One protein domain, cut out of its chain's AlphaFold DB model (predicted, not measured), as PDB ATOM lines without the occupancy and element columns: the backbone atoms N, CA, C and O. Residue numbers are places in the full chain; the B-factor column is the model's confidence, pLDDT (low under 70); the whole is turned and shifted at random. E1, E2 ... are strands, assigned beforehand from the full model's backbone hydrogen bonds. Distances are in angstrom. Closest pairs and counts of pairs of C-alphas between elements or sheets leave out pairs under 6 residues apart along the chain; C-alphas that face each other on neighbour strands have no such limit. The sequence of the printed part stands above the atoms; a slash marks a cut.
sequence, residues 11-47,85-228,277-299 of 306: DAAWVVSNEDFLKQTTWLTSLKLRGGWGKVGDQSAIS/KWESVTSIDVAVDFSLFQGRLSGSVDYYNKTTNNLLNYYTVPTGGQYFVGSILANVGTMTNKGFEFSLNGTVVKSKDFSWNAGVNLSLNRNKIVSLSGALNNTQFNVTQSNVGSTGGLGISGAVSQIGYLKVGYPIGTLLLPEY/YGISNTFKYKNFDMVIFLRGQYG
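What this domain is: This is residues 11 to 47, 85 to 228 and 277 to 299 of the 306 residues of a protein of Mucilaginibacter sp (UniProt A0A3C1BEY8). The domain is one long, strongly twisted wall, an open sheet of eight strands whose edge strands, E1 and E13, are apart. At the end of the wall where E6 ends, the chain goes on into a small hairpin, E7 and E8, and a small sheet, E9, E10 and E11, from whose long link residues 202 to 207 stick out. The printed part has 204 residues, no named helix and thirteen named strands, E1 to E13 in order along the chain; the class is all strand. The large sheet runs E1, E2, E3, E4, E5, E6, E12, E13, all antiparallel. The whole is only just loose, close to extended, with a radius of gyration of the C-alphas of 25.0 A, and spans 80 by 51 by 33 A.

How they stand to each other: In the large sheet, E3 (residues 87 to 100), E4 (105 to 124), E5 (135 to 158) and E6 (162 to 179) form a meander, each strand the antiparallel neighbour of the one before. N 96 and O 109 of E3 and E4 are 2.9 A apart, N 108 and O 151 of E4 and E5 2.9 A, and N 150 and O 170 of E5 and E6 2.8 A, within hydrogen-bond range. On one side E2 (28 to 42) pairs with E3, N 34 to O 95 at 2.9 A, and E1 (11 to 14) with E2, N 12 to O 35 at 2.8 A. On the other side E12 (277 to 285) pairs with E6, N 165 to O 282 at 2.9 A, and E13 (288 to 298) with E12, N 281 to O 292 at 2.8 A. From edge to edge the strands' lines turn by 60 degrees. E2 bends by 56 degrees at residue 39 and E5 by 55 degrees at residue 140. E6 runs on into E7 (182 to 184) at 63 degrees, and E7 forms a hairpin with E8 (187 to 189), N 184 to O 187 at 2.9 A. E9 (193 to 197), E10 (212 to 215) and E11 (222 to 226) form a second meander, with N 194 to O 214 at 2.8 A and N 213 to O 222 at 2.9 A. The closest C-alphas of E6 and E10, those of Ile 177 and Lys 215, are 6.4 A apart.

Where its parts are: E5, the longest strand by residues, measures 64.9 A from C-alpha 135 at (248.932, 185.792, 203.584) to C-alpha 158 at (189.949, 211.012, 213.298). E4 and E6 each measure 55.6 A, E3 41.3 A, E2 40.9 A, E13 33.2 A and E12 26.7 A. E1 begins at C-alpha 11, (223.738, 208.436, 226.453), and E13 ends at C-alpha 298, (215.791, 205.326, 194.789).

The domain as a whole: The two C-alphas farthest apart, those of Gly 128 and Lys 160, are 82.1 A apart. Residues 48 to 84 and 229 to 276 are not printed; the gaps are 11.5 A and 29.4 A between C-alphas. Of the links printed whole, E1 to E2 and E9 to E10 are long. Mean pLDDT of the printed part is 90.6; residues 197 to 210 are under 70.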
ATOM      1  N   ASP A  11     224.958 207.921 227.053       94.94
ATOM      2  CA  ASP A  11     223.738 208.436 226.453       94.94
ATOM      3  C   ASP A  11     223.142 209.520 227.348       94.94
ATOM      4  O   ASP A  11     223.102 209.397 228.573       94.94
ATOM      5  N   ALA A  12     222.661 210.588 226.726       97.00
ATOM      6  CA  ALA A  12     221.966 211.677 227.384       97.00
ATOM      7  C   ALA A  12     220.695 212.025 226.612       97.00
ATOM      8  O   ALA A  12     220.632 211.951 225.381       97.00
ATOM      9  N   ALA A  13     219.666 212.431 227.345       97.31
ATOM     10  CA  ALA A  13     218.435 212.919 226.756       97.31
ATOM     11  C   ALA A  13     217.926 214.138 227.517       97.31
ATOM     12  O   ALA A  13     217.893 214.141 228.745       97.31
ATOM     13  N   TRP A  14     217.480 215.142 226.773       98.00
ATOM     14  CA  TRP A  14     216.884 216.353 227.314       98.00
ATOM     15  C   TRP A  14     215.463 216.500 226.781       98.00
ATOM     16  O   TRP A  14     215.238 216.599 225.574       98.00
ATOM     17  N   VAL A  15     214.488 216.481 227.687       97.38
ATOM     18  CA  VAL A  15     213.077 216.713 227.359       97.38
ATOM     19  C   VAL A  15     212.825 218.216 227.400       97.38
ATOM     20  O   VAL A  15     212.361 218.754 228.401       97.38
ATOM     21  N   VAL A  16     213.154 218.889 226.298       97.00
ATOM     22  CA  VAL A  16     213.064 220.350 226.155       97.00
ATOM     23  C   VAL A  16     211.644 220.851 226.419       97.00
ATOM     24  O   VAL A  16     211.458 221.918 226.989       97.00
ATOM     25  N   SER A  17     210.618 220.070 226.067       95.81
ATOM     26  CA  SER A  17     209.218 220.453 226.305       95.81
ATOM     27  C   SER A  17     208.835 220.602 227.782       95.81
ATOM     28  O   SER A  17     207.771 221.144 228.063       95.81
ATOM     29  N   ASN A  18     209.665 220.135 228.722       95.62
ATOM     30  CA  ASN A  18     209.425 220.321 230.157       95.62
ATOM     31  C   ASN A  18     209.944 221.669 230.686       95.62
ATOM     32  O   ASN A  18     209.621 222.038 231.817       95.62
ATOM     33  N   GLU A  19     210.729 222.398 229.891       97.38
ATOM     34  CA  GLU A  19     211.317 223.679 230.272       97.38
ATOM     35  C   GLU A  19     210.278 224.804 230.306       97.38
ATOM     36  O   GLU A  19     209.369 224.865 229.473       97.38
ATOM     37  N   ASP A  20     210.444 225.745 231.239       96.81
ATOM     38  CA  ASP A  20     209.478 226.824 231.490       96.81
ATOM     39  C   ASP A  20     209.158 227.662 230.245       96.81
ATOM     40  O   ASP A  20     208.009 228.051 230.037       96.81
ATOM     41  N   PHE A  21     210.145 227.873 229.370       95.88
ATOM     42  CA  PHE A  21     209.982 228.655 228.143       95.88
ATOM     43  C   PHE A  21     209.119 227.967 227.071       95.88
ATOM     44  O   PHE A  21     208.634 228.646 226.169       95.88
ATOM     45  N   LEU A  22     208.890 226.649 227.158       94.88
ATOM     46  CA  LEU A  22     208.001 225.921 226.242       94.88
ATOM     47  C   LEU A  22     206.645 225.564 226.849       94.88
ATOM     48  O   LEU A  22     205.749 225.195 226.090       94.88
ATOM     49  N   LYS A  23     206.433 225.741 228.160       90.19
ATOM     50  CA  LYS A  23     205.181 225.355 228.843       90.19
ATOM     51  C   LYS A  23     203.921 226.027 228.293       90.19
ATOM     52  O   LYS A  23     202.840 225.458 228.385       90.19
ATOM     53  N   GLN A  24     204.042 227.224 227.717       93.12
ATOM     54  CA  GLN A  24     202.908 227.942 227.116       93.12
ATOM     55  C   GLN A  24     202.592 227.492 225.677       93.12
ATOM     56  O   GLN A  24     201.601 227.927 225.092       93.12
ATOM     57  N   THR A  25     203.412 226.616 225.088       94.75
ATOM     58  CA  THR A  25     203.265 226.178 223.696       94.75
ATOM     59  C   THR A  25     202.217 225.075 223.588       94.75
ATOM     60  O   THR A  25     202.477 223.922 223.905       94.75
ATOM     61  N   THR A  26     201.024 225.403 223.097       93.81
ATOM     62  CA  THR A  26     199.887 224.462 223.046       93.81
ATOM     63  C   THR A  26     199.915 223.499 221.858       93.81
ATOM     64  O   THR A  26     199.332 222.416 221.916       93.81
ATOM     65  N   TRP A  27     200.583 223.872 220.763       95.81
ATOM     66  CA  TRP A  27     200.711 223.024 219.574       95.81
ATOM     67  C   TRP A  27     201.812 221.963 219.717       95.81
ATOM     68  O   TRP A  27     201.770 220.949 219.022       95.81
ATOM     69  N   LEU A  28     202.768 222.165 220.627       97.38
ATOM     70  CA  LEU A  28     203.864 221.245 220.911       97.38
ATOM     71  C   LEU A  28     203.479 220.346 222.090       97.38
ATOM     72  O   LEU A  28     203.247 220.821 223.191       97.38
ATOM     73  N   THR A  29     203.394 219.038 221.862       96.56
ATOM     74  CA  THR A  29     203.064 218.052 222.906       96.56
ATOM     75  C   THR A  29     204.313 217.516 223.587       96.56
ATOM     76  O   THR A  29     204.342 217.382 224.806       96.56
ATOM     77  N   SER A  30     205.353 217.212 222.814       97.62
ATOM     78  CA  SER A  30     206.662 216.876 223.359       97.62
ATOM     79  C   SER A  30     207.776 217.226 222.384       97.62
ATOM     80  O   SER A  30     207.599 217.182 221.165       97.62
ATOM     81  N   LEU A  31     208.932 217.566 222.947       98.38
ATOM     82  CA  LEU A  31     210.183 217.757 222.230       98.38
ATOM     83  C   LEU A  31     211.302 217.166 223.076       98.38
ATOM     84  O   LEU A  31     211.491 217.564 224.228       98.38
ATOM     85  N   LYS A  32     212.032 216.214 222.505       98.56
ATOM     86  CA  LYS A  32     213.130 215.519 223.165       98.56
ATOM     87  C   LYS A  32     214.351 215.518 222.260       98.56
ATOM     88  O   LYS A  32     214.269 215.136 221.099       98.56
ATOM     89  N   LEU A  33     215.486 215.908 222.820       98.50
ATOM     90  CA  LEU A  33     216.797 215.756 222.202       98.50
ATOM     91  C   LEU A  33     217.474 214.534 222.818       98.50
ATOM     92  O   LEU A  33     217.474 214.381 224.041       98.50
ATOM     93  N   ARG A  34     218.033 213.657 221.988       97.69
ATOM     94  CA  ARG A  34     218.835 212.502 222.410       97.69
ATOM     95  C   ARG A  34     220.220 212.597 221.793       97.69
ATOM     96  O   ARG A  34     220.354 212.981 220.635       97.69
ATOM     97  N   GLY A  35     221.231 212.227 222.560       97.69
ATOM     98  CA  GLY A  35     222.604 212.110 222.095       97.69
ATOM     99  C   GLY A  35     223.253 210.891 222.726       97.69
ATOM    100  O   GLY A  35     223.109 210.678 223.927       97.69
ATOM    101  N   GLY A  36     223.955 210.110 221.919       97.12
ATOM    102  CA  GLY A  36     224.647 208.902 222.333       97.12
ATOM    103  C   GLY A  36     226.043 208.835 221.737       97.12
ATOM    104  O   GLY A  36     226.280 209.252 220.599       97.12
ATOM    105  N   TRP A  37     226.977 208.304 222.513       96.56
ATOM    106  CA  TRP A  37     228.293 207.896 222.051       96.56
ATOM    107  C   TRP A  37     228.616 206.522 222.619       96.56
ATOM    108  O   TRP A  37     228.444 206.272 223.808       96.56
ATOM    109  N   GLY A  38     229.146 205.626 221.796       94.00
ATOM    110  CA  GLY A  38     229.549 204.312 222.274       94.00
ATOM    111  C   GLY A  38     230.583 203.652 221.386       94.00
ATOM    112  O   GLY A  38     230.720 203.971 220.207       94.00
ATOM    113  N   LYS A  39     231.319 202.698 221.955       92.75
ATOM    114  CA  LYS A  39     232.281 201.873 221.222       92.75
ATOM    115  C   LYS A  39     232.008 200.404 221.486       92.75
ATOM    116  O   LYS A  39     232.216 199.970 222.606       92.75
ATOM    117  N   VAL A  40     231.613 199.641 220.474       90.25
ATOM    118  CA  VAL A  40     231.337 198.198 220.576       90.25
ATOM    119  C   VAL A  40     232.382 197.421 219.776       90.25
ATOM    120  O   VAL A  40     232.866 197.907 218.756       90.25
ATOM    121  N   GLY A  41     232.779 196.243 220.255       88.75
ATOM    122  CA  GLY A  41     233.667 195.337 219.526       88.75
ATOM    123  C   GLY A  41     232.889 194.246 218.789       88.75
ATOM    124  O   GLY A  41     231.888 193.765 219.314       88.75
ATOM    125  N   ASP A  42     233.377 193.825 217.624       83.81
ATOM    126  CA  ASP A  42     232.848 192.693 216.858       83.81
ATOM    127  C   ASP A  42     233.918 191.598 216.693       83.81
ATOM    128  O   ASP A  42     234.998 191.825 216.139       83.81
ATOM    129  N   GLN A  43     233.615 190.404 217.216       82.31
ATOM    130  CA  GLN A  43     234.473 189.218 217.133       82.31
ATOM    131  C   GLN A  43     234.160 188.331 215.921       82.31
ATOM    132  O   GLN A  43     234.955 187.449 215.613       82.31
ATOM    133  N   SER A  44     233.016 188.504 215.260       78.25
ATOM    134  CA  SER A  44     232.433 187.504 214.352       78.25
ATOM    135  C   SER A  44     233.383 187.007 213.252       78.25
ATOM    136  O   SER A  44     233.305 185.847 212.854       78.25
ATOM    137  N   ALA A  45     234.333 187.842 212.821       76.12
ATOM    138  CA  ALA A  45     235.338 187.523 211.809       76.12
ATOM    139  C   ALA A  45     236.619 186.821 212.330       76.12
ATOM    140  O   ALA A  45     237.539 186.577 211.550       76.12
ATOM    141  N   ILE A  46     236.722 186.486 213.624       84.31
ATOM    142  CA  ILE A  46     237.897 185.825 214.220       84.31
ATOM    143  C   ILE A  46     237.542 184.411 214.683       84.31
ATOM    144  O   ILE A  46     236.883 184.220 215.709       84.31
ATOM    145  N   SER A  47     238.054 183.409 213.968       85.50
ATOM    146  CA  SER A  47     237.938 182.001 214.354       85.50
ATOM    147  C   SER A  47     238.841 181.637 215.538       85.50
ATOM    148  O   SER A  47     239.788 182.350 215.896       85.50
ATOM    149  N   LYS A  85     243.081 191.581 217.051       89.31
ATOM    150  CA  LYS A  85     242.034 192.101 217.936       89.31
ATOM    151  C   LYS A  85     240.704 192.182 217.196       89.31
ATOM    152  O   LYS A  85     240.656 192.033 215.982       89.31
ATOM    153  N   TRP A  86     239.620 192.397 217.935       88.62
ATOM    154  CA  TRP A  86     238.288 192.566 217.350       88.62
ATOM    155  C   TRP A  86     238.223 193.843 216.514       88.62
ATOM    156  O   TRP A  86     238.929 194.821 216.800       88.62
ATOM    157  N   GLU A  87     237.340 193.849 215.520       90.62
ATOM    158  CA  GLU A  87     236.924 195.109 214.912       90.62
ATOM    159  C   GLU A  87     236.222 195.947 215.978       90.62
ATOM    160  O   GLU A  87     235.593 195.413 216.892       90.62
ATOM    161  N   SER A  88     236.344 197.270 215.908       91.94
ATOM    162  CA  SER A  88     235.689 198.144 216.882       91.94
ATOM    163  C   SER A  88     234.902 199.235 216.187       91.94
ATOM    164  O   SER A  88     235.483 200.024 215.442       91.94
ATOM    165  N   VAL A  89     233.614 199.320 216.486       93.44
ATOM    166  CA  VAL A  89     232.688 200.314 215.953       93.44
ATOM    167  C   VAL A  89     232.491 201.410 216.987       93.44
ATOM    168  O   VAL A  89     231.941 201.161 218.056       93.44
ATOM    169  N   THR A  90     232.930 202.624 216.674       95.00
ATOM    170  CA  THR A  90     232.604 203.826 217.449       95.00
ATOM    171  C   THR A  90     231.423 204.526 216.795       95.00
ATOM    172  O   THR A  90     231.491 204.837 215.609       95.00
ATOM    173  N   SER A  91     230.361 204.773 217.554       95.94
ATOM    174  CA  SER A  91     229.117 205.379 217.076       95.94
ATOM    175  C   SER A  91     228.856 206.690 217.805       95.94
ATOM    176  O   SER A  91     229.068 206.776 219.015       95.94
ATOM    177  N   ILE A  92     228.427 207.697 217.049       97.00
ATOM    178  CA  ILE A  92     227.777 208.909 217.544       97.00
ATOM    179  C   ILE A  92     226.376 208.917 216.955       97.00
ATOM    180  O   ILE A  92     226.235 208.784 215.737       97.00
ATOM    181  N   ASP A  93     225.382 209.142 217.799       97.12
ATOM    182  CA  ASP A  93     223.979 209.198 217.420       97.12
ATOM    183  C   ASP A  93     223.359 210.455 218.043       97.12
ATOM    184  O   ASP A  93     223.527 210.718 219.232       97.12
ATOM    185  N   VAL A  94     222.679 211.273 217.243       98.25
ATOM    186  CA  VAL A  94     221.981 212.481 217.701       98.25
ATOM    187  C   VAL A  94     220.591 212.470 217.102       98.25
ATOM    188  O   VAL A  94     220.454 212.305 215.894       98.25
ATOM    189  N   ALA A  95     219.568 212.668 217.924       98.44
ATOM    190  CA  ALA A  95     218.190 212.616 217.471       98.44
ATOM    191  C   ALA A  95     217.323 213.713 218.078       98.44
ATOM    192  O   ALA A  95     217.528 214.149 219.215       98.44
ATOM    193  N   VAL A  96     216.319 214.118 217.307       98.69
ATOM    194  CA  VAL A  96     215.237 214.995 217.742       98.69
ATOM    195  C   VAL A  96     213.932 214.235 217.596       98.69
ATOM    196  O   VAL A  96     213.495 213.984 216.477       98.69
ATOM    197  N   ASP A  97     213.292 213.917 218.717       98.56
ATOM    198  CA  ASP A  97     211.947 213.352 218.732       98.56
ATOM    199  C   ASP A  97     210.936 214.449 219.052       98.56
ATOM    200  O   ASP A  97     211.140 215.261 219.962       98.56
ATOM    201  N   PHE A  98     209.815 214.452 218.342       98.44
ATOM    202  CA  PHE A  98     208.763 215.433 218.556       98.44
ATOM    203  C   PHE A  98     207.370 214.819 218.460       98.44
ATOM    204  O   PHE A  98     207.126 213.824 217.773       98.44
ATOM    205  N   SER A  99     206.434 215.461 219.146       98.31
ATOM    206  CA  SER A  99     205.008 215.169 219.098       98.31
ATOM    207  C   SER A  99     204.246 216.485 219.134       98.31
ATOM    208  O   SER A  99     204.494 217.326 219.996       98.31
ATOM    209  N   LEU A 100     203.335 216.684 218.191       97.88
ATOM    210  CA  LEU A 100     202.565 217.905 217.986       97.88
ATOM    211  C   LEU A 100     201.066 217.600 218.070       97.88
ATOM    212  O   LEU A 100     200.621 216.479 217.807       97.88
ATOM    213  N   PHE A 101     200.277 218.628 218.381       96.69
ATOM    214  CA  PHE A 101     198.811 218.609 218.335       96.69
ATOM    215  C   PHE A 101     198.192 217.439 219.116       96.69
ATOM    216  O   PHE A 101     197.382 216.679 218.585       96.69
ATOM    217  N   GLN A 102     198.603 217.282 220.377       94.81
ATOM    218  CA  GLN A 102     198.174 216.205 221.278       94.81
ATOM    219  C   GLN A 102     198.496 214.806 220.723       94.81
ATOM    220  O   GLN A 102     197.712 213.867 220.854       94.81
ATOM    221  N   GLY A 103     199.650 214.675 220.063       95.00
ATOM    222  CA  GLY A 103     200.103 213.422 219.459       95.00
ATOM    223  C   GLY A 103     199.480 213.091 218.109       95.00
ATOM    224  O   GLY A 103     199.664 211.980 217.618       95.00
ATOM    225  N   ARG A 104     198.764 214.032 217.479       96.69
ATOM    226  CA  ARG A 104     198.207 213.823 216.136       96.69
ATOM    227  C   ARG A 104     199.290 213.745 215.062       96.69
ATOM    228  O   ARG A 104     199.055 213.108 214.041       96.69
ATOM    229  N   LEU A 105     200.439 214.383 215.274       98.31
ATOM    230  CA  LEU A 105     201.609 214.283 214.404       98.31
ATOM    231  C   LEU A 105     202.844 214.059 215.270       98.31
ATOM    232  O   LEU A 105     203.113 214.856 216.160       98.31
ATOM    233  N   SER A 106     203.599 213.002 215.020       98.56
ATOM    234  CA  SER A 106     204.829 212.695 215.745       98.56
ATOM    235  C   SER A 106     205.904 212.209 214.796       98.56
ATOM    236  O   SER A 106     205.617 211.735 213.698       98.56
ATOM    237  N   GLY A 107     207.157 212.332 215.197       98.50
ATOM    238  CA  GLY A 107     208.257 211.917 214.353       98.50
ATOM    239  C   GLY A 107     209.592 211.966 215.057       98.50
ATOM    240  O   GLY A 107     209.697 212.393 216.210       98.50
ATOM    241  N   SER A 108     210.604 211.519 214.327       98.62
ATOM    242  CA  SER A 108     211.993 211.621 214.737       98.62
ATOM    243  C   SER A 108     212.887 211.930 213.548       98.62
ATOM    244  O   SER A 108     212.601 211.526 212.414       98.62
ATOM    245  N   VAL A 109     213.947 212.681 213.823       98.69
ATOM    246  CA  VAL A 109     215.063 212.901 212.911       98.69
ATOM    247  C   VAL A 109     216.324 212.472 213.632       98.69
ATOM    248  O   VAL A 109     216.730 213.121 214.596       98.69
ATOM    249  N   ASP A 110     216.946 211.411 213.145       98.50
ATOM    250  CA  ASP A 110     218.160 210.835 213.699       98.50
ATOM    251  C   ASP A 110     219.313 211.082 212.717       98.50
ATOM    252  O   ASP A 110     219.189 210.875 211.510       98.50
ATOM    253  N   TYR A 111     220.457 211.519 213.228       98.44
ATOM    254  CA  TYR A 111     221.736 211.504 212.533       98.44
ATOM    255  C   TYR A 111     222.661 210.529 213.245       98.44
ATOM    256  O   TYR A 111     222.839 210.613 214.460       98.44
ATOM    257  N   TYR A 112     223.308 209.661 212.478       98.06
ATOM    258  CA  TYR A 112     224.317 208.755 213.008       98.06
ATOM    259  C   TYR A 112     225.618 208.847 212.225       98.06
ATOM    260  O   TYR A 112     225.647 209.067 211.010       98.06
ATOM    261  N   ASN A 113     226.718 208.608 212.930       97.94
ATOM    262  CA  ASN A 113     228.033 208.416 212.348       97.94
ATOM    263  C   ASN A 113     228.753 207.274 213.064       97.94
ATOM    264  O   ASN A 113     229.155 207.398 214.220       97.94
ATOM    265  N   LYS A 114     228.928 206.168 212.348       97.06
ATOM    266  CA  LYS A 114     229.584 204.955 212.827       97.06
ATOM    267  C   LYS A 114     230.921 204.810 212.122       97.06
ATOM    268  O   LYS A 114     230.985 204.831 210.897       97.06
ATOM    269  N   THR A 115     231.993 204.653 212.883       96.75
ATOM    270  CA  THR A 115     233.339 204.395 212.367       96.75
ATOM    271  C   THR A 115     233.803 203.036 212.853       96.75
ATOM    272  O   THR A 115     234.048 202.852 214.047       96.75
ATOM    273  N   THR A 116     233.948 202.090 211.931       94.44
ATOM    274  CA  THR A 116     234.565 200.797 212.222       94.44
ATOM    275  C   THR A 116     236.059 200.916 211.997       94.44
ATOM    276  O   THR A 116     236.521 201.203 210.894       94.44
ATOM    277  N   ASN A 117     236.812 200.700 213.064       92.50
ATOM    278  CA  ASN A 117     238.263 200.660 213.075       92.50
ATOM    279  C   ASN A 117     238.735 199.218 213.206       92.50
ATOM    280  O   ASN A 117     238.009 198.373 213.736       92.50
ATOM    281  N   ASN A 118     239.998 198.980 212.848       91.06
ATOM    282  CA  ASN A 118     240.638 197.673 212.963       91.06
ATOM    283  C   ASN A 118     239.972 196.624 212.064       91.06
ATOM    284  O   ASN A 118     239.881 195.474 212.477       91.06
ATOM    285  N   LEU A 119     239.520 197.009 210.863       90.12
ATOM    286  CA  LEU A 119     238.903 196.070 209.927       90.12
ATOM    287  C   LEU A 119     239.826 194.883 209.673       90.12
ATOM    288  O   LEU A 119     241.015 195.065 209.375       90.12
ATOM    289  N   LEU A 120     239.256 193.694 209.798       89.69
ATOM    290  CA  LEU A 120     239.907 192.417 209.602       89.69
ATOM    291  C   LEU A 120     239.889 192.070 208.120       89.69
ATOM    292  O   LEU A 120     238.837 191.952 207.499       89.69
ATOM    293  N   ASN A 121     241.076 191.893 207.552       88.75
ATOM    294  CA  ASN A 121     241.216 191.385 206.197       88.75
ATOM    295  C   ASN A 121     242.478 190.526 206.079       88.75
ATOM    296  O   ASN A 121     243.409 190.654 206.883       88.75
ATOM    297  N   TYR A 122     242.506 189.658 205.072       88.81
ATOM    298  CA  TYR A 122     243.720 188.967 204.671       88.81
ATOM    299  C   TYR A 122     244.565 189.878 203.785       88.81
ATOM    300  O   TYR A 122     244.091 190.424 202.790       88.81
ATOM    301  N   TYR A 123     245.837 190.014 204.144       90.25
ATOM    302  CA  TYR A 123     246.824 190.787 203.403       90.25
ATOM    303  C   TYR A 123     247.900 189.864 202.856       90.25
ATOM    304  O   TYR A 123     248.384 188.985 203.572       90.25
ATOM    305  N   THR A 124     248.293 190.080 201.604       90.50
ATOM    306  CA  THR A 124     249.447 189.405 201.008       90.50
ATOM    307  C   THR A 124     250.729 189.857 201.701       90.50
ATOM    308  O   THR A 124     250.928 191.049 201.934       90.50
ATOM    309  N   VAL A 125     251.602 188.906 202.019       91.31
ATOM    310  CA  VAL A 125     252.892 189.145 202.673       91.31
ATOM    311  C   VAL A 125     254.008 188.342 202.003       91.31
ATOM    312  O   VAL A 125     253.746 187.257 201.481       91.31
ATOM    313  N   PRO A 126     255.259 188.841 202.004       90.38
ATOM    314  CA  PRO A 126     256.388 188.110 201.441       90.38
ATOM    315  C   PRO A 126     256.745 186.892 202.303       90.38
ATOM    316  O   PRO A 126     256.878 187.003 203.522       90.38
ATOM    317  N   THR A 127     256.940 185.740 201.666       89.12
ATOM    318  CA  THR A 127     257.395 184.502 202.318       89.12
ATOM    319  C   THR A 127     258.920 184.433 202.410       89.12
ATOM    320  O   THR A 127     259.612 184.963 201.545       89.12
ATOM    321  N   GLY A 128     259.450 183.730 203.416       80.06
ATOM    322  CA  GLY A 128     260.895 183.464 203.563       80.06
ATOM    323  C   GLY A 128     261.617 184.366 204.570       80.06
ATOM    324  O   GLY A 128     262.800 184.170 204.832       80.06
ATOM    325  N   GLY A 129     260.900 185.328 205.155       84.12
ATOM    326  CA  GLY A 129     261.334 186.089 206.326       84.12
ATOM    327  C   GLY A 129     260.517 185.705 207.559       84.12
ATOM    328  O   GLY A 129     260.384 184.537 207.900       84.12
ATOM    329  N   GLN A 130     259.909 186.700 208.205       87.75
ATOM    330  CA  GLN A 130     259.039 186.495 209.372       87.75
ATOM    331  C   GLN A 130     257.690 185.812 209.065       87.75
ATOM    332  O   GLN A 130     256.958 185.465 209.991       87.75
ATOM    333  N   TYR A 131     257.341 185.643 207.785       92.69
ATOM    334  CA  TYR A 131     256.125 184.962 207.344       92.69
ATOM    335  C   TYR A 131     256.470 183.679 206.588       92.69
ATOM    336  O   TYR A 131     257.330 183.663 205.702       92.69
ATOM    337  N   PHE A 132     255.741 182.618 206.919       90.56
ATOM    338  CA  PHE A 132     255.880 181.286 206.336       90.56
ATOM    339  C   PHE A 132     254.812 181.008 205.272       90.56
ATOM    340  O   PHE A 132     255.017 180.175 204.397       90.56
ATOM    341  N   VAL A 133     253.691 181.733 205.322       92.44
ATOM    342  CA  VAL A 133     252.599 181.677 204.337       92.44
ATOM    343  C   VAL A 133     252.447 183.044 203.669       92.44
ATOM    344  O   VAL A 133     252.684 184.066 204.306       92.44
ATOM    345  N   GLY A 134     252.039 183.093 202.400       92.25
ATOM    346  CA  GLY A 134     251.933 184.339 201.625       92.25
ATOM    347  C   GLY A 134     250.788 185.281 202.023       92.25
ATOM    348  O   GLY A 134     250.550 186.273 201.338       92.25
ATOM    349  N   SER A 135     250.057 184.987 203.102       91.88
ATOM    350  CA  SER A 135     248.932 185.792 203.584       91.88
ATOM    351  C   SER A 135     248.885 185.872 205.107       91.88
ATOM    352  O   SER A 135     249.235 184.915 205.801       91.88
ATOM    353  N   ILE A 136     248.387 186.981 205.648       92.81
ATOM    354  CA  ILE A 136     248.149 187.150 207.085       92.81
ATOM    355  C   ILE A 136     246.821 187.860 207.343       92.81
ATOM    356  O   ILE A 136     246.497 188.838 206.673       92.81
ATOM    357  N   LEU A 137     246.058 187.379 208.325       92.31
ATOM    358  CA  LEU A 137     244.881 188.080 208.831       92.31
ATOM    359  C   LEU A 137     245.335 189.230 209.735       92.31
ATOM    360  O   LEU A 137     246.044 188.998 210.718       92.31
ATOM    361  N   ALA A 138     244.938 190.464 209.423       91.88
ATOM    362  CA  ALA A 138     245.346 191.641 210.184       91.88
ATOM    363  C   ALA A 138     244.250 192.715 210.283       91.88
ATOM    364  O   ALA A 138     243.375 192.825 209.426       91.88
ATOM    365  N   ASN A 139     244.340 193.525 211.342       91.06
ATOM    366  CA  ASN A 139     243.462 194.655 211.644       91.06
ATOM    367  C   ASN A 139     244.031 195.963 211.078       91.06
ATOM    368  O   ASN A 139     244.772 196.657 211.776       91.06
ATOM    369  N   VAL A 140     243.727 196.298 209.830       83.94
ATOM    370  CA  VAL A 140     244.448 197.382 209.130       83.94
ATOM    371  C   VAL A 140     243.514 198.411 208.484       83.94
ATOM    372  O   VAL A 140     243.920 199.546 208.252       83.94
ATOM    373  N   GLY A 141     242.243 198.076 208.250       90.00
ATOM    374  CA  GLY A 141     241.317 199.000 207.596       90.00
ATOM    375  C   GLY A 141     240.462 199.845 208.545       90.00
ATOM    376  O   GLY A 141     240.271 199.523 209.721       90.00
ATOM    377  N   THR A 142     239.877 200.900 207.976       95.00
ATOM    378  CA  THR A 142     238.849 201.738 208.603       95.00
ATOM    379  C   THR A 142     237.724 201.997 207.609       95.00
ATOM    380  O   THR A 142     237.977 202.325 206.447       95.00
ATOM    381  N   MET A 143     236.477 201.921 208.068       95.31
ATOM    382  CA  MET A 143     235.302 202.340 207.303       95.31
ATOM    383  C   MET A 143     234.392 203.241 208.125       95.31
ATOM    384  O   MET A 143     234.404 203.225 209.354       95.31
ATOM    385  N   THR A 144     233.568 204.003 207.422       97.12
ATOM    386  CA  THR A 144     232.543 204.858 208.016       97.12
ATOM    387  C   THR A 144     231.185 204.513 207.436       97.12
ATOM    388  O   THR A 144     231.075 204.198 206.251       97.12
ATOM    389  N   ASN A 145     230.156 204.587 208.268       96.56
ATOM    390  CA  ASN A 145     228.764 204.493 207.878       96.56
ATOM    391  C   ASN A 145     228.001 205.618 208.568       96.56
ATOM    392  O   ASN A 145     227.919 205.649 209.795       96.56
ATOM    393  N   LYS A 146     227.483 206.564 207.795       97.62
ATOM    394  CA  LYS A 146     226.791 207.731 208.339       97.62
ATOM    395  C   LYS A 146     225.548 208.041 207.542       97.62
ATOM    396  O   LYS A 146     225.509 207.811 206.330       97.62
ATOM    397  N   GLY A 147     224.564 208.617 208.205       98.06
ATOM    398  CA  GLY A 147     223.297 208.862 207.562       98.06
ATOM    399  C   GLY A 147     222.315 209.629 208.408       98.06
ATOM    400  O   GLY A 147     222.585 209.968 209.558       98.06
ATOM    401  N   PHE A 148     221.176 209.890 207.783       98.44
ATOM    402  CA  PHE A 148     220.003 210.424 208.447       98.44
ATOM    403  C   PHE A 148     218.862 209.424 208.346       98.44
ATOM    404  O   PHE A 148     218.660 208.824 207.284       98.44
ATOM    405  N   GLU A 149     218.100 209.297 209.422       98.44
ATOM    406  CA  GLU A 149     216.834 208.577 209.449       98.44
ATOM    407  C   GLU A 149     215.730 209.550 209.832       98.44
ATOM    408  O   GLU A 149     215.864 210.357 210.744       98.44
ATOM    409  N   PHE A 150     214.641 209.494 209.083       98.56
ATOM    410  CA  PHE A 150     213.463 210.304 209.313       98.56
ATOM    411  C   PHE A 150     212.297 209.364 209.530       98.56
ATOM    412  O   PHE A 150     212.102 208.413 208.767       98.56
ATOM    413  N   SER A 151     211.488 209.664 210.534       98.44
ATOM    414  CA  SER A 151     210.197 209.030 210.737       98.44
ATOM    415  C   SER A 151     209.144 210.095 211.003       98.44
ATOM    416  O   SER A 151     209.379 211.055 211.732       98.44
ATOM    417  N   LEU A 152     207.977 209.933 210.392       98.50
ATOM    418  CA  LEU A 152     206.828 210.798 210.600       98.50
ATOM    419  C   LEU A 152     205.575 209.937 210.631       98.50
ATOM    420  O   LEU A 152     205.338 209.149 209.724       98.50
ATOM    421  N   ASN A 153     204.761 210.101 211.661       98.44
ATOM    422  CA  ASN A 153     203.500 209.408 211.847       98.44
ATOM    423  C   ASN A 153     202.417 210.437 212.135       98.44
ATOM    424  O   ASN A 153     202.605 211.338 212.949       98.44
ATOM    425  N   GLY A 154     201.274 210.305 211.478       98.12
ATOM    426  CA  GLY A 154     200.176 211.241 211.624       98.12
ATOM    427  C   GLY A 154     198.824 210.552 211.644       98.12
ATOM    428  O   GLY A 154     198.514 209.738 210.774       98.12
ATOM    429  N   THR A 155     197.974 210.945 212.587       98.12
ATOM    430  CA  THR A 155     196.533 210.711 212.504       98.12
ATOM    431  C   THR A 155     195.925 211.794 211.618       98.12
ATOM    432  O   THR A 155     195.532 212.874 212.075       98.12
ATOM    433  N   VAL A 156     195.865 211.513 210.319       97.12
ATOM    434  CA  VAL A 156     195.400 212.463 209.305       97.12
ATOM    435  C   VAL A 156     193.918 212.769 209.502       97.12
ATOM    436  O   VAL A 156     193.535 213.936 209.589       97.12
ATOM    437  N   VAL A 157     193.089 211.737 209.687       97.44
ATOM    438  CA  VAL A 157     191.656 211.885 209.981       97.44
ATOM    439  C   VAL A 157     191.287 211.061 211.207       97.44
ATOM    440  O   VAL A 157     191.654 209.891 211.317       97.44
ATOM    441  N   LYS A 158     190.527 211.670 212.123       95.94
ATOM    442  CA  LYS A 158     189.949 211.012 213.298       95.94
ATOM    443  C   LYS A 158     188.499 211.451 213.449       95.94
ATOM    444  O   LYS A 158     188.232 212.596 213.799       95.94
ATOM    445  N   SER A 159     187.577 210.544 213.165       96.69
ATOM    446  CA  SER A 159     186.135 210.736 213.330       96.69
ATOM    447  C   SER A 159     185.504 209.471 213.917       96.69
ATOM    448  O   SER A 159     186.200 208.479 214.130       96.69
ATOM    449  N   LYS A 160     184.195 209.504 214.188       96.75
ATOM    450  CA  LYS A 160     183.458 208.366 214.759       96.75
ATOM    451  C   LYS A 160     183.494 207.131 213.853       96.75
ATOM    452  O   LYS A 160     183.766 206.036 214.330       96.75
ATOM    453  N   ASP A 161     183.252 207.331 212.560       97.44
ATOM    454  CA  ASP A 161     183.072 206.232 211.606       97.44
ATOM    455  C   ASP A 161     184.298 206.013 210.718       97.44
ATOM    456  O   ASP A 161     184.399 204.972 210.077       97.44
ATOM    457  N   PHE A 162     185.223 206.974 210.660       98.12
ATOM    458  CA  PHE A 162     186.407 206.904 209.811       98.12
ATOM    459  C   PHE A 162     187.667 207.380 210.534       98.12
ATOM    460  O   PHE A 162     187.684 208.457 211.145       98.12
ATOM    461  N   SER A 163     188.749 206.617 210.402       98.19
ATOM    462  CA  SER A 163     190.087 207.054 210.792       98.19
ATOM    463  C   SER A 163     191.110 206.712 209.721       98.19
ATOM    464  O   SER A 163     191.033 205.657 209.092       98.19
ATOM    465  N   TRP A 164     192.078 207.601 209.545       98.31
ATOM    466  CA  TRP A 164     193.218 207.401 208.664       98.31
ATOM    467  C   TRP A 164     194.486 207.799 209.404       98.31
ATOM    468  O   TRP A 164     194.627 208.943 209.845       98.31
ATOM    469  N   ASN A 165     195.399 206.842 209.527       98.50
ATOM    470  CA  ASN A 165     196.755 207.071 209.995       98.50
ATOM    471  C   ASN A 165     197.727 206.850 208.839       98.50
ATOM    472  O   ASN A 165     197.580 205.883 208.090       98.50
ATOM    473  N   ALA A 166     198.711 207.727 208.721       98.44
ATOM    474  CA  ALA A 166     199.782 207.620 207.747       98.44
ATOM    475  C   ALA A 166     201.129 207.621 208.469       98.44
ATOM    476  O   ALA A 166     201.321 208.368 209.429       98.44
ATOM    477  N   GLY A 167     202.048 206.787 208.003       98.50
ATOM    478  CA  GLY A 167     203.426 206.731 208.461       98.50
ATOM    479  C   GLY A 167     204.375 206.830 207.276       98.50
ATOM    480  O   GLY A 167     204.115 206.267 206.214       98.50
ATOM    481  N   VAL A 168     205.476 207.545 207.451       98.38
ATOM    482  CA  VAL A 168     206.565 207.646 206.484       98.38
ATOM    483  C   VAL A 168     207.872 207.418 207.223       98.38
ATOM    484  O   VAL A 168     208.110 208.028 208.264       98.38
ATOM    485  N   ASN A 169     208.730 206.567 206.674       98.12
ATOM    486  CA  ASN A 169     210.132 206.498 207.054       98.12
ATOM    487  C   ASN A 169     211.027 206.716 205.832       98.12
ATOM    488  O   ASN A 169     210.683 206.352 204.706       98.12
ATOM    489  N   LEU A 170     212.170 207.358 206.048       98.44
ATOM    490  CA  LEU A 170     213.144 207.647 205.007       98.44
ATOM    491  C   LEU A 170     214.552 207.538 205.588       98.44
ATOM    492  O   LEU A 170     214.838 208.124 206.627       98.44
ATOM    493  N   SER A 171     215.430 206.798 204.915       98.38
ATOM    494  CA  SER A 171     216.814 206.593 205.351       98.38
ATOM    495  C   SER A 171     217.787 206.975 204.241       98.38
ATOM    496  O   SER A 171     217.692 206.493 203.105       98.38
ATOM    497  N   LEU A 172     218.734 207.855 204.572       97.81
ATOM    498  CA  LEU A 172     219.861 208.224 203.721       97.81
ATOM    499  C   LEU A 172     221.141 207.684 204.344       97.81
ATOM    500  O   LEU A 172     221.773 208.368 205.143       97.81
ATOM    501  N   ASN A 173     221.548 206.480 203.955       96.50
ATOM    502  CA  ASN A 173     222.781 205.877 204.448       96.50
ATOM    503  C   ASN A 173     223.935 206.031 203.445       96.50
ATOM    504  O   ASN A 173     223.745 205.859 202.237       96.50
ATOM    505  N   ARG A 174     225.141 206.335 203.928       95.62
ATOM    506  CA  ARG A 174     226.372 206.361 203.132       95.62
ATOM    507  C   ARG A 174     227.470 205.592 203.846       95.62
ATOM    508  O   ARG A 174     227.959 206.025 204.892       95.62
ATOM    509  N   ASN A 175     227.904 204.507 203.217       94.38
ATOM    510  CA  ASN A 175     229.089 203.769 203.616       94.38
ATOM    511  C   ASN A 175     230.319 204.242 202.821       94.38
ATOM    512  O   ASN A 175     230.207 204.671 201.671       94.38
ATOM    513  N   LYS A 176     231.503 204.193 203.435       95.62
ATOM    514  CA  LYS A 176     232.769 204.503 202.766       95.62
ATOM    515  C   LYS A 176     233.939 203.792 203.437       95.62
ATOM    516  O   LYS A 176     234.146 203.956 204.640       95.62
ATOM    517  N   ILE A 177     234.760 203.109 202.644       95.38
ATOM    518  CA  ILE A 177     236.089 202.647 203.051       95.38
ATOM    519  C   ILE A 177     237.031 203.855 203.117       95.38
ATOM    520  O   ILE A 177     237.223 204.570 202.130       95.38
ATOM    521  N   VAL A 178     237.605 204.099 204.292       96.12
ATOM    522  CA  VAL A 178     238.506 205.231 204.560       96.12
ATOM    523  C   VAL A 178     239.964 204.830 204.369       96.12
ATOM    524  O   VAL A 178     240.728 205.586 203.783       96.12
ATOM    525  N   SER A 179     240.340 203.640 204.837       94.44
ATOM    526  CA  SER A 179     241.685 203.085 204.684       94.44
ATOM    527  C   SER A 179     241.610 201.568 204.580       94.44
ATOM    528  O   SER A 179     240.760 200.948 205.220       94.44
ATOM    529  N   LEU A 180     242.518 200.982 203.805       91.62
ATOM    530  CA  LEU A 180     242.881 199.561 203.852       91.62
ATOM    531  C   LEU A 180     244.395 199.399 204.108       91.62
ATOM    532  O   LEU A 180     244.935 198.308 203.966       91.62
ATOM    533  N   SER A 181     245.081 200.485 204.475       89.50
ATOM    534  CA  SER A 181     246.532 200.544 204.654       89.50
ATOM    535  C   SER A 181     246.928 200.674 206.123       89.50
ATOM    536  O   SER A 181     246.196 201.252 206.925       89.50
ATOM    537  N   GLY A 182     248.122 200.188 206.458       88.12
ATOM    538  CA  GLY A 182     248.716 200.249 207.798       88.12
ATOM    539  C   GLY A 182     249.898 199.292 207.916       88.12
ATOM    540  O   GLY A 182     250.506 198.960 206.907       88.12
ATOM    541  N   ALA A 183     250.248 198.844 209.123       87.50
ATOM    542  CA  ALA A 183     251.450 198.034 209.320       87.50
ATOM    543  C   ALA A 183     251.284 196.939 210.376       87.50
ATOM    544  O   ALA A 183     250.570 197.113 211.365       87.50
ATOM    545  N   LEU A 184     252.005 195.833 210.191       88.44
ATOM    546  CA  LEU A 184     252.149 194.763 211.175       88.44
ATOM    547  C   LEU A 184     253.599 194.274 211.191       88.44
ATOM    548  O   LEU A 184     254.110 193.846 210.162       88.44
ATOM    549  N   ASN A 185     254.254 194.308 212.356       84.00
ATOM    550  CA  ASN A 185     255.633 193.830 212.552       84.00
ATOM    551  C   ASN A 185     256.612 194.348 211.475       84.00
ATOM    552  O   ASN A 185     257.283 193.571 210.805       84.00
ATOM    553  N   ASN A 186     256.655 195.670 211.269       85.06
ATOM    554  CA  ASN A 186     257.457 196.359 210.241       85.06
ATOM    555  C   ASN A 186     257.082 196.062 208.775       85.06
ATOM    556  O   ASN A 186     257.677 196.640 207.869       85.06
ATOM    557  N   THR A 187     256.067 195.236 208.526       87.12
ATOM    558  CA  THR A 187     255.503 195.026 207.189       87.12
ATOM    559  C   THR A 187     254.439 196.075 206.925       87.12
ATOM    560  O   THR A 187     253.449 196.151 207.651       87.12
ATOM    561  N   GLN A 188     254.656 196.893 205.898       89.69
ATOM    562  CA  GLN A 188     253.709 197.915 205.463       89.69
ATOM    563  C   GLN A 188     252.702 197.319 204.478       89.69
ATOM    564  O   GLN A 188     253.072 196.682 203.495       89.69
ATOM    565  N   PHE A 189     251.427 197.584 204.721       88.38
ATOM    566  CA  PHE A 189     250.324 197.299 203.822       88.38
ATOM    567  C   PHE A 189     249.897 198.613 203.176       88.38
ATOM    568  O   PHE A 189     249.305 199.466 203.832       88.38
ATOM    569  N   ASN A 190     250.186 198.775 201.889       87.25
ATOM    570  CA  ASN A 190     249.763 199.931 201.098       87.25
ATOM    571  C   ASN A 190     248.631 199.519 200.155       87.25
ATOM    572  O   ASN A 190     248.765 199.566 198.934       87.25
ATOM    573  N   VAL A 191     247.531 199.041 200.733       86.50
ATOM    574  CA  VAL A 191     246.386 198.541 199.972       86.50
ATOM    575  C   VAL A 191     245.406 199.687 199.755       86.50
ATOM    576  O   VAL A 191     244.837 200.235 200.690       86.50
ATOM    577  N   THR A 192     245.180 200.056 198.500       86.69
ATOM    578  CA  THR A 192     244.133 201.023 198.126       86.69
ATOM    579  C   THR A 192     242.843 200.325 197.706       86.69
ATOM    580  O   THR A 192     241.769 200.933 197.718       86.69
ATOM    581  N   GLN A 193     242.937 199.035 197.376       86.38
ATOM    582  CA  GLN A 193     241.817 198.185 197.016       86.38
ATOM    583  C   GLN A 193     242.125 196.702 197.199       86.38
ATOM    584  O   GLN A 193     243.265 196.271 197.056       86.38
ATOM    585  N   SER A 194     241.091 195.917 197.464       83.88
ATOM    586  CA  SER A 194     241.168 194.469 197.628       83.88
ATOM    587  C   SER A 194     239.996 193.835 196.892       83.88
ATOM    588  O   SER A 194     238.857 194.292 197.028       83.88
ATOM    589  N   ASN A 195     240.267 192.820 196.073       81.31
ATOM    590  CA  ASN A 195     239.196 192.056 195.457       81.31
ATOM    591  C   ASN A 195     238.535 191.150 196.505       81.31
ATOM    592  O   ASN A 195     239.226 190.437 197.227       81.31
ATOM    593  N   VAL A 196     237.206 191.187 196.575       77.56
ATOM    594  CA  VAL A 196     236.417 190.441 197.572       77.56
ATOM    595  C   VAL A 196     235.243 189.676 196.965       77.56
ATOM    596  O   VAL A 196     234.448 189.085 197.689       77.56
ATOM    597  N   GLY A 197     235.087 189.705 195.641       68.00
ATOM    598  CA  GLY A 197     233.916 189.140 194.983       68.00
ATOM    599  C   GLY A 197     234.184 188.724 193.547       68.00
ATOM    600  O   GLY A 197     234.536 189.550 192.694       68.00
ATOM    601  N   SER A 198     233.928 187.446 193.289       62.44
ATOM    602  CA  SER A 198     233.922 186.825 191.970       62.44
ATOM    603  C   SER A 198     232.489 186.605 191.502       62.44
ATOM    604  O   SER A 198     231.663 186.098 192.255       62.44
ATOM    605  N   THR A 199     232.182 186.954 190.254       58.09
ATOM    606  CA  THR A 199     230.948 186.507 189.593       58.09
ATOM    607  C   THR A 199     231.243 185.309 188.706       58.09
ATOM    608  O   THR A 199     232.185 185.364 187.920       58.09
ATOM    609  N   GLY A 200     230.417 184.265 188.801       50.75
ATOM    610  CA  GLY A 200     230.386 183.128 187.879       50.75
ATOM    611  C   GLY A 200     228.967 182.912 187.346       50.75
ATOM    612  O   GLY A 200     228.002 183.079 188.089       50.75
ATOM    613  N   GLY A 201     228.838 182.582 186.060       45.28
ATOM    614  CA  GLY A 201     227.559 182.361 185.376       45.28
ATOM    615  C   GLY A 201     227.753 181.826 183.953       45.28
ATOM    616  O   GLY A 201     228.824 181.989 183.365       45.28
ATOM    617  N   LEU A 202     226.724 181.167 183.406       36.66
ATOM    618  CA  LEU A 202     226.722 180.665 182.025       36.66
ATOM    619  C   LEU A 202     226.902 181.841 181.049       36.66
ATOM    620  O   LEU A 202     226.216 182.846 181.174       36.66
ATOM    621  N   GLY A 203     227.843 181.730 180.105       45.47
ATOM    622  CA  GLY A 203     228.196 182.803 179.158       45.47
ATOM    623  C   GLY A 203     229.406 183.656 179.565       45.47
ATOM    624  O   GLY A 203     229.980 184.342 178.724       45.47
ATOM    625  N   ILE A 204     229.872 183.549 180.813       50.88
ATOM    626  CA  ILE A 204     231.120 184.166 181.278       50.88
ATOM    627  C   ILE A 204     232.261 183.164 181.035       50.88
ATOM    628  O   ILE A 204     232.714 182.472 181.944       50.88
ATOM    629  N   SER A 205     232.687 183.026 179.776       42.84
ATOM    630  CA  SER A 205     233.812 182.162 179.394       42.84
ATOM    631  C   SER A 205     235.106 182.979 179.324       42.84
ATOM    632  O   SER A 205     235.227 183.898 178.516       42.84
ATOM    633  N   GLY A 206     236.070 182.650 180.186       46.41
ATOM    634  CA  GLY A 206     237.495 182.930 179.971       46.41
ATOM    635  C   GLY A 206     238.110 184.201 180.569       46.41
ATOM    636  O   GLY A 206     239.332 184.235 180.665       46.41
ATOM    637  N   ALA A 207     237.350 185.222 181.000       45.75
ATOM    638  CA  ALA A 207     237.976 186.494 181.419       45.75
ATOM    639  C   ALA A 207     237.230 187.364 182.454       45.75
ATOM    640  O   ALA A 207     237.466 188.568 182.515       45.75
ATOM    641  N   VAL A 208     236.351 186.823 183.303       52.47
ATOM    642  CA  VAL A 208     235.768 187.641 184.386       52.47
ATOM    643  C   VAL A 208     235.654 186.822 185.652       52.47
ATOM    644  O   VAL A 208     234.882 185.871 185.713       52.47
ATOM    645  N   SER A 209     236.425 187.162 186.683       57.22
ATOM    646  CA  SER A 209     236.254 186.493 187.978       57.22
ATOM    647  C   SER A 209     236.467 187.404 189.172       57.22
ATOM    648  O   SER A 209     236.527 186.914 190.286       57.22
ATOM    649  N   GLN A 210     236.563 188.719 188.989       68.44
ATOM    650  CA  GLN A 210     236.856 189.656 190.072       68.44
ATOM    651  C   GLN A 210     236.219 191.011 189.741       68.44
ATOM    652  O   GLN A 210     236.811 191.859 189.070       68.44
ATOM    653  N   ILE A 211     234.954 191.190 190.131       76.94
ATOM    654  CA  ILE A 211     234.231 192.456 189.920       76.94
ATOM    655  C   ILE A 211     233.899 193.152 191.234       76.94
ATOM    656  O   ILE A 211     233.731 194.360 191.216       76.94
ATOM    657  N   GLY A 212     233.834 192.438 192.361       84.25
ATOM    658  CA  GLY A 212     233.585 193.028 193.676       84.25
ATOM    659  C   GLY A 212     234.879 193.490 194.338       84.25
ATOM    660  O   GLY A 212     235.804 192.698 194.500       84.25
ATOM    661  N   TYR A 213     234.937 194.755 194.747       86.75
ATOM    662  CA  TYR A 213     236.117 195.352 195.367       86.75
ATOM    663  C   TYR A 213     235.765 196.101 196.651       86.75
ATOM    664  O   TYR A 213     234.787 196.847 196.717       86.75
ATOM    665  N   LEU A 214     236.638 195.976 197.646       89.06
ATOM    666  CA  LEU A 214     236.831 197.020 198.645       89.06
ATOM    667  C   LEU A 214     237.784 198.039 198.037       89.06
ATOM    668  O   LEU A 214     238.863 197.661 197.592       89.06
ATOM    669  N   LYS A 215     237.412 199.317 198.012       90.62
ATOM    670  CA  LYS A 215     238.269 200.382 197.484       90.62
ATOM    671  C   LYS A 215     238.191 201.607 198.375       90.62
ATOM    672  O   LYS A 215     237.099 202.089 198.672       90.62
ATOM    673  N   VAL A 216     239.348 202.133 198.763       93.44
ATOM    674  CA  VAL A 216     239.439 203.388 199.514       93.44
ATOM    675  C   VAL A 216     238.729 204.493 198.735       93.44
ATOM    676  O   VAL A 216     238.958 204.688 197.543       93.44
ATOM    677  N   GLY A 217     237.833 205.210 199.407       94.50
ATOM    678  CA  GLY A 217     237.016 206.246 198.782       94.50
ATOM    679  C   GLY A 217     235.604 205.801 198.400       94.50
ATOM    680  O   GLY A 217     234.747 206.667 198.226       94.50
ATOM    681  N   TYR A 218     235.348 204.496 198.328       93.19
ATOM    682  CA  TYR A 218     234.098 203.914 197.842       93.19
ATOM    683  C   TYR A 218     233.354 203.146 198.949       93.19
ATOM    684  O   TYR A 218     233.976 202.743 199.935       93.19
ATOM    685  N   PRO A 219     232.027 202.959 198.830       92.69
ATOM    686  CA  PRO A 219     231.269 202.090 199.730       92.69
ATOM    687  C   PRO A 219     231.651 200.614 199.561       92.69
ATOM    688  O   PRO A 219     232.193 200.202 198.529       92.69
ATOM    689  N   ILE A 220     231.317 199.795 200.557       87.88
ATOM    690  CA  ILE A 220     231.260 198.334 200.408       87.88
ATOM    691  C   ILE A 220     230.257 197.967 199.299       87.88
ATOM    692  O   ILE A 220     229.335 198.721 199.007       87.88
ATOM    693  N   GLY A 221     230.458 196.822 198.639       82.06
ATOM    694  CA  GLY A 221     229.620 196.410 197.506       82.06
ATOM    695  C   GLY A 221     229.951 197.153 196.210       82.06
ATOM    696  O   GLY A 221     229.154 197.178 195.276       82.06
ATOM    697  N   THR A 222     231.130 197.770 196.141       88.81
ATOM    698  CA  THR A 222     231.607 198.434 194.932       88.81
ATOM    699  C   THR A 222     231.983 197.411 193.864       88.81
ATOM    700  O   THR A 222     232.694 196.439 194.124       88.81
ATOM    701  N   LEU A 223     231.515 197.662 192.643       86.81
ATOM    702  CA  LEU A 223     231.763 196.844 191.467       86.81
ATOM    703  C   LEU A 223     232.706 197.565 190.509       86.81
ATOM    704  O   LEU A 223     232.469 198.717 190.164       86.81
ATOM    705  N   LEU A 224     233.740 196.889 190.025       85.06
ATOM    706  CA  LEU A 224     234.541 197.350 188.898       85.06
ATOM    707  C   LEU A 224     233.949 196.758 187.617       85.06
ATOM    708  O   LEU A 224     233.916 195.539 187.459       85.06
ATOM    709  N   LEU A 225     233.470 197.591 186.698       82.75
ATOM    710  CA  LEU A 225     232.781 197.151 185.478       82.75
ATOM    711  C   LEU A 225     233.308 197.909 184.255       82.75
ATOM    712  O   LEU A 225     233.748 199.046 184.421       82.75
ATOM    713  N   PRO A 226     233.245 197.325 183.044       82.81
ATOM    714  CA  PRO A 226     233.499 198.054 181.804       82.81
ATOM    715  C   PRO A 226     232.714 199.365 181.719       82.81
ATOM    716  O   PRO A 226     231.532 199.413 182.078       82.81
ATOM    717  N   GLU A 227     233.349 200.429 181.232       84.81
ATOM    718  CA  GLU A 227     232.665 201.707 181.054       84.81
ATOM    719  C   GLU A 227     231.778 201.676 179.801       84.81
ATOM    720  O   GLU A 227     232.264 201.619 178.674       84.81
ATOM    721  N   TYR A 228     230.461 201.744 179.988       85.06
ATOM    722  CA  TYR A 228     229.494 201.747 178.890       85.06
ATOM    723  C   TYR A 228     229.577 203.026 178.040       85.06
ATOM    724  O   TYR A 228     229.468 204.136 178.566       85.06
ATOM    725  N   TYR A 277     212.890 204.327 201.426       98.19
ATOM    726  CA  TYR A 277     211.690 204.867 202.042       98.19
ATOM    727  C   TYR A 277     210.619 203.795 202.204       98.19
ATOM    728  O   TYR A 277     210.567 202.804 201.468       98.19
ATOM    729  N   GLY A 278     209.734 204.034 203.154       98.38
ATOM    730  CA  GLY A 278     208.546 203.245 203.404       98.38
ATOM    731  C   GLY A 278     207.393 204.163 203.769       98.38
ATOM    732  O   GLY A 278     207.567 205.177 204.442       98.38
ATOM    733  N   ILE A 279     206.212 203.826 203.274       98.44
ATOM    734  CA  ILE A 279     204.979 204.569 203.498       98.44
ATOM    735  C   ILE A 279     203.926 203.559 203.928       98.44
ATOM    736  O   ILE A 279     203.657 202.591 203.217       98.44
ATOM    737  N   SER A 280     203.321 203.785 205.084       98.25
ATOM    738  CA  SER A 280     202.198 203.007 205.587       98.25
ATOM    739  C   SER A 280     200.949 203.875 205.647       98.25
ATOM    740  O   SER A 280     200.998 205.049 206.004       98.25
ATOM    741  N   ASN A 281     199.810 203.295 205.289       98.50
ATOM    742  CA  ASN A 281     198.502 203.905 205.463       98.50
ATOM    743  C   ASN A 281     197.568 202.883 206.095       98.50
ATOM    744  O   ASN A 281     197.402 201.784 205.571       98.50
ATOM    745  N   THR A 282     196.938 203.270 207.194       98.38
ATOM    746  CA  THR A 282     195.938 202.465 207.888       98.38
ATOM    747  C   THR A 282     194.627 203.225 207.872       98.38
ATOM    748  O   THR A 282     194.510 204.281 208.499       98.38
ATOM    749  N   PHE A 283     193.643 202.672 207.178       98.56
ATOM    750  CA  PHE A 283     192.283 203.180 207.116       98.56
ATOM    751  C   PHE A 283     191.381 202.288 207.960       98.56
ATOM    752  O   PHE A 283     191.476 201.064 207.901       98.56
ATOM    753  N   LYS A 284     190.484 202.895 208.731       98.31
ATOM    754  CA  LYS A 284     189.354 202.195 209.343       98.31
ATOM    755  C   LYS A 284     188.080 202.917 208.968       98.31
ATOM    756  O   LYS A 284     188.011 204.132 209.147       98.31
ATOM    757  N   TYR A 285     187.097 202.178 208.482       98.00
ATOM    758  CA  TYR A 285     185.755 202.664 208.202       98.00
ATOM    759  C   TYR A 285     184.734 201.726 208.850       98.00
ATOM    760  O   TYR A 285     184.512 200.613 208.374       98.00
ATOM    761  N   LYS A 286     184.116 202.162 209.951       96.62
ATOM    762  CA  LYS A 286     183.230 201.343 210.795       96.62
ATOM    763  C   LYS A 286     183.903 200.009 211.169       96.62
ATOM    764  O   LYS A 286     184.904 200.016 211.877       96.62
ATOM    765  N   ASN A 287     183.379 198.892 210.665       96.81
ATOM    766  CA  ASN A 287     183.868 197.538 210.938       96.81
ATOM    767  C   ASN A 287     184.894 197.041 209.906       96.81
ATOM    768  O   ASN A 287     185.297 195.885 209.972       96.81
ATOM    769  N   PHE A 288     185.282 197.880 208.943       97.81
ATOM    770  CA  PHE A 288     186.284 197.552 207.936       97.81
ATOM    771  C   PHE A 288     187.609 198.225 208.267       97.81
ATOM    772  O   PHE A 288     187.653 199.418 208.583       97.81
ATOM    773  N   ASP A 289     188.694 197.482 208.119       97.31
ATOM    774  CA  ASP A 289     190.053 197.995 208.162       97.31
ATOM    775  C   ASP A 289     190.805 197.662 206.870       97.31
ATOM    776  O   ASP A 289     190.539 196.674 206.189       97.31
ATOM    777  N   MET A 290     191.722 198.550 206.502       98.19
ATOM    778  CA  MET A 290     192.612 198.380 205.363       98.19
ATOM    779  C   MET A 290     193.984 198.924 205.728       98.19
ATOM    780  O   MET A 290     194.112 200.054 206.202       98.19
ATOM    781  N   VAL A 291     195.017 198.133 205.451       98.06
ATOM    782  CA  VAL A 291     196.413 198.536 205.607       98.06
ATOM    783  C   VAL A 291     197.096 198.461 204.251       98.06
ATOM    784  O   VAL A 291     197.093 197.421 203.597       98.06
ATOM    785  N   ILE A 292     197.699 199.570 203.840       98.25
ATOM    786  CA  ILE A 292     198.512 199.670 202.631       98.25
ATOM    787  C   ILE A 292     199.937 199.984 203.063       98.25
ATOM    788  O   ILE A 292     200.173 200.959 203.778       98.25
ATOM    789  N   PHE A 293     200.892 199.179 202.606       98.06
ATOM    790  CA  PHE A 293     202.309 199.411 202.840       98.06
ATOM    791  C   PHE A 293     203.070 199.437 201.518       98.06
ATOM    792  O   PHE A 293     202.977 198.518 200.708       98.06
ATOM    793  N   LEU A 294     203.842 200.499 201.322       98.00
ATOM    794  CA  LEU A 294     204.723 200.700 200.184       98.00
ATOM    795  C   LEU A 294     206.145 200.820 200.712       98.00
ATOM    796  O   LEU A 294     206.398 201.583 201.638       98.00
ATOM    797  N   ARG A 295     207.087 200.106 200.102       97.38
ATOM    798  CA  ARG A 295     208.519 200.270 200.362       97.38
ATOM    799  C   ARG A 295     209.254 200.440 199.049       97.38
ATOM    800  O   ARG A 295     208.882 199.825 198.051       97.38
ATOM    801  N   GLY A 296     210.303 201.243 199.059       96.56
ATOM    802  CA  GLY A 296     211.085 201.507 197.867       96.56
ATOM    803  C   GLY A 296     212.489 201.985 198.180       96.56
ATOM    804  O   GLY A 296     212.836 202.354 199.301       96.56
ATOM    805  N   GLN A 297     213.305 201.984 197.136       96.00
ATOM    806  CA  GLN A 297     214.630 202.576 197.142       96.00
ATOM    807  C   GLN A 297     214.816 203.363 195.856       96.00
ATOM    808  O   GLN A 297     214.312 202.972 194.803       96.00
ATOM    809  N   TYR A 298     215.546 204.467 195.936       94.94
ATOM    810  CA  TYR A 298     215.791 205.326 194.789       94.94
ATOM    811  C   TYR A 298     217.281 205.509 194.543       94.94
ATOM    812  O   TYR A 298     218.079 205.665 195.468       94.94
ATOM    813  N   GLY A 299     217.655 205.538 193.265       90.25
ATOM    814  CA  GLY A 299     219.023 205.794 192.830       90.25
ATOM    815  C   GLY A 299     219.991 204.632 193.041       90.25
ATOM    816  O   GLY A 299     221.190 204.851 192.882       90.25
TER     817      GLY A 299